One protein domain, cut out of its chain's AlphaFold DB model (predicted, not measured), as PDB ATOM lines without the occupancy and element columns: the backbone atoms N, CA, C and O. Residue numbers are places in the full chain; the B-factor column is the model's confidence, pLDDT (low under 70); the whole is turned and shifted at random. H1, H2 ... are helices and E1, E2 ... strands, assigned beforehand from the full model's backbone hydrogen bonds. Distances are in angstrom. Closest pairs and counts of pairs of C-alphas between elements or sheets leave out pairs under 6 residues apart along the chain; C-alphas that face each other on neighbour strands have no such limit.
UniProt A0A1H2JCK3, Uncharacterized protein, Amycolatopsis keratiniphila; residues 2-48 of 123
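What this domain is: This is residues 2 to 48 of the 123 residues of an uncharacterized protein of Amycolatopsis keratiniphila (UniProt A0A1H2JCK3). A narrow, antiparallel three-stranded sheet makes the long body of this piece, and one short helix, H1, only grazes it near E1. From the end of E3, residues 34 to 43 fold back across the sheet to reach H1. There are 47 printed residues, with three named strands and one named helix in the order E1, E2, E3, H1; the sheet's order is E1, E2, E3, and the class is mostly strand. The whole is only just loose, close to compact, with a radius of gyration of the C-alphas of 11.7 A, and its outline is flat, spanning 36 by 23 by 12 A.

How they stand to each other: Start with strand E1, residues 7 to 12, and strand E2, residues 18 to 26, a hairpin of antiparallel neighbours at 150 degrees. Look at N 7 and O 23, 2.8 A apart, and N 11 and O 19, 2.9 A apart, both within hydrogen-bond range. Next, strand E3, residues 29 to 33, forms a second hairpin with E2, antiparallel at 163 degrees. Here N 24 and O 31 are 2.9 A apart and N 31 and O 24 are 2.8 A apart, within hydrogen-bond range. The three strands form a meander, each strand the antiparallel neighbour of the one before; E1 and E3 are its edge strands and are apart. Last comes helix H1, residues 44 to 48, which is on the sheet but only grazes it with residues 45 to 48. The closest C-alphas of E1 and H1 are those of Ile 9 and Ala 46, 6.6 A apart. In H1 every O i to N i+4 pair is within hydrogen-bond range.

Where its parts are: Find C-alpha 7 at (-48.396, -27.302, 13.781), where E1 begins; it runs 16.3 A to C-alpha 12. E2, the longest strand by residues, runs 25.8 A from C-alpha 18 at (-36.259, -38.212, 16.160) to C-alpha 26. E3 runs 12.6 A from C-alpha 29 to C-alpha 33. H1 is 6.3 A long and ends at C-alpha 48, at (-37.952, -20.897, 17.774).

The domain as a whole: The two C-alphas farthest apart are those of Thr 2 and Asn 15, at 37.0 A. The printed part has no cut. The links E1 to E2 and E2 to E3 are tight, and the link E3 to H1, with 10 residues, is short. The mean pLDDT of the printed part is 89.1; look for values under 70 at residues 2 to 4, where the model's confidence is low.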
ATOM      1  N   THR A   2     -61.175 -20.454  10.620       45.12
ATOM      2  CA  THR A   2     -59.738 -20.411  10.325       45.12
ATOM      3  C   THR A   2     -59.161 -21.777  10.678       45.12
ATOM      4  O   THR A   2     -58.795 -22.052  11.812       45.12
ATOM      5  N   ASN A   3     -59.175 -22.691   9.707       51.41
ATOM      6  CA  ASN A   3     -58.584 -24.016   9.840       51.41
ATOM      7  C   ASN A   3     -57.059 -23.884   9.724       51.41
ATOM      8  O   ASN A   3     -56.454 -24.282   8.732       51.41
ATOM      9  N   THR A   4     -56.423 -23.254  10.710       62.75
ATOM     10  CA  THR A   4     -54.989 -23.444  10.919       62.75
ATOM     11  C   THR A   4     -54.833 -24.848  11.472       62.75
ATOM     12  O   THR A   4     -55.054 -25.083  12.658       62.75
ATOM     13  N   GLY A   5     -54.566 -25.797  10.574       75.50
ATOM     14  CA  GLY A   5     -54.269 -27.176  10.940       75.50
ATOM     15  C   GLY A   5     -53.124 -27.263  11.962       75.50
ATOM     16  O   GLY A   5     -52.367 -26.301  12.125       75.50
ATOM     17  N   PRO A   6     -52.993 -28.404  12.657       87.44
ATOM     18  CA  PRO A   6     -52.005 -28.575  13.715       87.44
ATOM     19  C   PRO A   6     -50.577 -28.287  13.230       87.44
ATOM     20  O   PRO A   6     -50.156 -28.749  12.165       87.44
ATOM     21  N   TRP A   7     -49.812 -27.550  14.034       95.50
ATOM     22  CA  TRP A   7     -48.396 -27.302  13.781       95.50
ATOM     23  C   TRP A   7     -47.573 -28.499  14.246       95.50
ATOM     24  O   TRP A   7     -47.639 -28.888  15.407       95.50
ATOM     25  N   SER A   8     -46.762 -29.053  13.347       94.88
ATOM     26  CA  SER A   8     -45.816 -30.130  13.654       94.88
ATOM     27  C   SER A   8     -44.399 -29.575  13.757       94.88
ATOM     28  O   SER A   8     -43.932 -28.875  12.855       94.88
ATOM     29  N   ILE A   9     -43.709 -29.884  14.852       95.38
ATOM     30  CA  ILE A   9     -42.341 -29.447  15.120       95.38
ATOM     31  C   ILE A   9     -41.483 -30.687  15.364       95.38
ATOM     32  O   ILE A   9     -41.767 -31.480  16.259       95.38
ATOM     33  N   ALA A  10     -40.424 -30.846  14.570       94.44
ATOM     34  CA  ALA A  10     -39.435 -31.892  14.793       94.44
ATOM     35  C   ALA A  10     -38.712 -31.660  16.129       94.44
ATOM     36  O   ALA A  10     -38.352 -30.529  16.467       94.44
ATOM     37  N   CYS A  11     -38.500 -32.735  16.874       94.00
ATOM     38  CA  CYS A  11     -37.782 -32.739  18.142       94.00
ATOM     39  C   CYS A  11     -36.970 -34.026  18.262       94.00
ATOM     40  O   CYS A  11     -37.091 -34.929  17.429       94.00
ATOM     41  N   ARG A  12     -36.128 -34.107  19.288       93.56
ATOM     42  CA  ARG A  12     -35.462 -35.357  19.657       93.56
ATOM     43  C   ARG A  12     -35.772 -35.701  21.088       93.56
ATOM     44  O   ARG A  12     -36.064 -34.808  21.869       93.56
ATOM     45  N   ASP A  13     -35.712 -36.966  21.438       91.88
ATOM     46  CA  ASP A  13     -35.778 -37.362  22.834       91.88
ATOM     47  C   ASP A  13     -34.400 -37.308  23.526       91.88
ATOM     48  O   ASP A  13     -33.387 -36.923  22.932       91.88
ATOM     49  N   VAL A  14     -34.354 -37.702  24.803       88.75
ATOM     50  CA  VAL A  14     -33.108 -37.809  25.586       88.75
ATOM     51  C   VAL A  14     -32.162 -38.892  25.066       88.75
ATOM     52  O   VAL A  14     -30.962 -38.831  25.326       88.75
ATOM     53  N   ASN A  15     -32.685 -39.858  24.314       90.69
ATOM     54  CA  ASN A  15     -31.934 -40.917  23.648       90.69
ATOM     55  C   ASN A  15     -31.482 -40.510  22.227       90.69
ATOM     56  O   ASN A  15     -30.861 -41.311  21.526       90.69
ATOM     57  N   GLY A  16     -31.777 -39.278  21.793       89.25
ATOM     58  CA  GLY A  16     -31.447 -38.745  20.475       89.25
ATOM     59  C   GLY A  16     -32.335 -39.242  19.330       89.25
ATOM     60  O   GLY A  16     -32.021 -38.936  18.176       89.25
ATOM     61  N   ARG A  17     -33.419 -39.982  19.596       91.19
ATOM     62  CA  ARG A  17     -34.333 -40.443  18.539       91.19
ATOM     63  C   ARG A  17     -35.178 -39.280  18.058       91.19
ATOM     64  O   ARG A  17     -35.572 -38.413  18.835       91.19
ATOM     65  N   GLU A  18     -35.447 -39.260  16.762       92.50
ATOM     66  CA  GLU A  18     -36.259 -38.212  16.160       92.50
ATOM     67  C   GLU A  18     -37.742 -38.438  16.459       92.50
ATOM     68  O   GLU A  18     -38.262 -39.549  16.361       92.50
ATOM     69  N   GLY A  19     -38.419 -37.355  16.821       91.94
ATOM     70  CA  GLY A  19     -39.834 -37.328  17.146       91.94
ATOM     71  C   GLY A  19     -40.504 -36.079  16.588       91.94
ATOM     72  O   GLY A  19     -39.865 -35.161  16.069       91.94
ATOM     73  N   THR A  20     -41.828 -36.032  16.700       93.56
ATOM     74  CA  THR A  20     -42.625 -34.868  16.300       93.56
ATOM     75  C   THR A  20     -43.518 -34.447  17.454       93.56
ATOM     76  O   THR A  20     -44.275 -35.258  17.983       93.56
ATOM     77  N   LEU A  21     -43.435 -33.173  17.825       94.50
ATOM     78  CA  LEU A  21     -44.350 -32.523  18.751       94.50
ATOM     79  C   LEU A  21     -45.428 -31.787  17.954       94.50
ATOM     80  O   LEU A  21     -45.137 -31.126  16.955       94.50
ATOM     81  N   CYS A  22     -46.672 -31.895  18.405       95.06
ATOM     82  CA  CYS A  22     -47.825 -31.281  17.768       95.06
ATOM     83  C   CYS A  22     -48.385 -30.154  18.644       95.06
ATOM     84  O   CYS A  22     -48.562 -30.330  19.849       95.06
ATOM     85  N   VAL A  23     -48.678 -29.004  18.043       96.06
ATOM     86  CA  VAL A  23     -49.416 -27.904  18.675       96.06
ATOM     87  C   VAL A  23     -50.728 -27.736  17.925       96.06
ATOM     88  O   VAL A  23     -50.736 -27.577  16.705       96.06
ATOM     89  N   ALA A  24     -51.836 -27.763  18.647       94.19
ATOM     90  CA  ALA A  24     -53.175 -27.607  18.104       94.19
ATOM     91  C   ALA A  24     -53.981 -26.630  18.962       94.19
ATOM     92  O   ALA A  24     -53.619 -26.329  20.098       94.19
ATOM     93  N   VAL A  25     -55.093 -26.153  18.414       94.25
ATOM     94  CA  VAL A  25     -56.107 -25.419  19.171       94.25
ATOM     95  C   VAL A  25     -57.338 -26.301  19.266       94.25
ATOM     96  O   VAL A  25     -57.789 -26.843  18.253       94.25
ATOM     97  N   ARG A  26     -57.868 -26.452  20.476       90.75
ATOM     98  CA  ARG A  26     -59.145 -27.111  20.730       90.75
ATOM     99  C   ARG A  26     -60.041 -26.112  21.443       90.75
ATOM    100  O   ARG A  26     -59.722 -25.696  22.549       90.75
ATOM    101  N   ASP A  27     -61.118 -25.710  20.781       86.56
ATOM    102  CA  ASP A  27     -62.007 -24.640  21.240       86.56
ATOM    103  C   ASP A  27     -61.229 -23.333  21.488       86.56
ATOM    104  O   ASP A  27     -60.805 -22.682  20.533       86.56
ATOM    105  N   SER A  28     -60.994 -22.982  22.753       89.19
ATOM    106  CA  SER A  28     -60.220 -21.809  23.190       89.19
ATOM    107  C   SER A  28     -58.943 -22.198  23.948       89.19
ATOM    108  O   SER A  28     -58.332 -21.367  24.617       89.19
ATOM    109  N   GLU A  29     -58.537 -23.464  23.858       91.75
ATOM    110  CA  GLU A  29     -57.365 -24.013  24.533       91.75
ATOM    111  C   GLU A  29     -56.253 -24.319  23.527       91.75
ATOM    112  O   GLU A  29     -56.477 -24.926  22.475       91.75
ATOM    113  N   VAL A  30     -55.017 -23.954  23.875       94.19
ATOM    114  CA  VAL A  30     -53.829 -24.418  23.153       94.19
ATOM    115  C   VAL A  30     -53.424 -25.771  23.721       94.19
ATOM    116  O   VAL A  30     -53.096 -25.890  24.900       94.19
ATOM    117  N   VAL A  31     -53.420 -26.791  22.871       94.75
ATOM    118  CA  VAL A  31     -53.055 -28.161  23.228       94.75
ATOM    119  C   VAL A  31     -51.697 -28.481  22.625       94.75
ATOM    120  O   VAL A  31     -51.491 -28.354  21.418       94.75
ATOM    121  N   VAL A  32     -50.772 -28.928  23.469       94.06
ATOM    122  CA  VAL A  32     -49.450 -29.394  23.051       94.06
ATOM    123  C   VAL A  32     -49.359 -30.892  23.313       94.06
ATOM    124  O   VAL A  32     -49.525 -31.338  24.445       94.06
ATOM    125  N   VAL A  33     -49.094 -31.666  22.264       92.00
ATOM    126  CA  VAL A  33     -48.959 -33.123  22.323       92.00
ATOM    127  C   VAL A  33     -47.517 -33.489  22.001       92.00
ATOM    128  O   VAL A  33     -47.071 -33.367  20.859       92.00
ATOM    129  N   ALA A  34     -46.788 -33.922  23.024       89.06
ATOM    130  CA  ALA A  34     -45.458 -34.498  22.883       89.06
ATOM    131  C   ALA A  34     -45.546 -36.022  22.648       89.06
ATOM    132  O   ALA A  34     -46.566 -36.633  22.992       89.06
ATOM    133  N   PRO A  35     -44.494 -36.651  22.094       83.69
ATOM    134  CA  PRO A  35     -44.355 -38.104  22.105       83.69
ATOM    135  C   PRO A  35     -44.542 -38.671  23.528       83.69
ATOM    136  O   PRO A  35     -44.046 -38.083  24.492       83.69
ATOM    137  N   PRO A  36     -45.284 -39.779  23.698       81.06
ATOM    138  CA  PRO A  36     -45.620 -40.296  25.018       81.06
ATOM    139  C   PRO A  36     -44.388 -40.832  25.753       81.06
ATOM    140  O   PRO A  36     -43.556 -41.517  25.168       81.06
ATOM    141  N   GLY A  37     -44.328 -40.582  27.063       81.69
ATOM    142  CA  GLY A  37     -43.347 -41.203  27.959       81.69
ATOM    143  C   GLY A  37     -41.931 -40.636  27.879       81.69
ATOM    144  O   GLY A  37     -41.048 -41.176  28.539       81.69
ATOM    145  N   GLU A  38     -41.703 -39.556  27.124       79.38
ATOM    146  CA  GLU A  38     -40.350 -39.063  26.890       79.38
ATOM    147  C   GLU A  38     -40.236 -37.536  26.888       79.38
ATOM    148  O   GLU A  38     -41.137 -36.812  26.465       79.38
ATOM    149  N   SER A  39     -39.098 -37.036  27.372       88.88
ATOM    150  CA  SER A  39     -38.774 -35.610  27.333       88.88
ATOM    151  C   SER A  39     -38.300 -35.228  25.935       88.88
ATOM    152  O   SER A  39     -37.305 -35.762  25.450       88.88
ATOM    153  N   SER A  40     -38.979 -34.271  25.302       92.19
ATOM    154  CA  SER A  40     -38.551 -33.716  24.017       92.19
ATOM    155  C   SER A  40     -37.524 -32.598  24.205       92.19
ATOM    156  O   SER A  40     -37.772 -31.595  24.874       92.19
ATOM    157  N   ILE A  41     -36.375 -32.762  23.570       93.44
ATOM    158  CA  ILE A  41     -35.297 -31.795  23.425       93.44
ATOM    159  C   ILE A  41     -35.482 -31.051  22.100       93.44
ATOM    160  O   ILE A  41     -35.702 -31.642  21.038       93.44
ATOM    161  N   PHE A  42     -35.345 -29.730  22.169       94.50
ATOM    162  CA  PHE A  42     -35.377 -28.841  21.018       94.50
ATOM    163  C   PHE A  42     -34.010 -28.197  20.828       94.50
ATOM    164  O   PHE A  42     -33.460 -27.612  21.763       94.50
ATOM    165  N   ASP A  43     -33.485 -28.248  19.605       94.50
ATOM    166  CA  ASP A  43     -32.413 -27.339  19.213       94.50
ATOM    167  C   ASP A  43     -32.935 -25.892  19.126       94.50
ATOM    168  O   ASP A  43     -34.137 -25.622  19.222       94.50
ATOM    169  N   TYR A  44     -32.029 -24.934  18.934       96.25
ATOM    170  CA  TYR A  44     -32.388 -23.517  18.891       96.25
ATOM    171  C   TYR A  44     -33.447 -23.184  17.821       96.25
ATOM    172  O   TYR A  44     -34.373 -22.406  18.074       96.25
ATOM    173  N   GLY A  45     -33.336 -23.782  16.631       96.31
ATOM    174  CA  GLY A  45     -34.262 -23.546  15.526       96.31
ATOM    175  C   GLY A  45     -35.629 -24.175  15.782       96.31
ATOM    176  O   GLY A  45     -36.663 -23.546  15.541       96.31
ATOM    177  N   ALA A  46     -35.648 -25.391  16.319       94.75
ATOM    178  CA  ALA A  46     -36.863 -26.093  16.702       94.75
ATOM    179  C   ALA A  46     -37.583 -25.379  17.861       94.75
ATOM    180  O   ALA A  46     -38.799 -25.191  17.804       94.75
ATOM    181  N   ALA A  47     -36.843 -24.855  18.844       96.69
ATOM    182  CA  ALA A  47     -37.393 -24.041  19.926       96.69
ATOM    183  C   ALA A  47     -38.011 -22.731  19.405       96.69
ATOM    184  O   ALA A  47     -39.079 -22.318  19.860       96.69
ATOM    185  N   ALA A  48     -37.383 -22.081  18.419       97.56
ATOM    186  CA  ALA A  48     -37.952 -20.897  17.774       97.56
ATOM    187  C   ALA A  48     -39.260 -21.212  17.031       97.56
ATOM    188  O   ALA A  48     -40.237 -20.469  17.162       97.56
TER     189      ALA A  48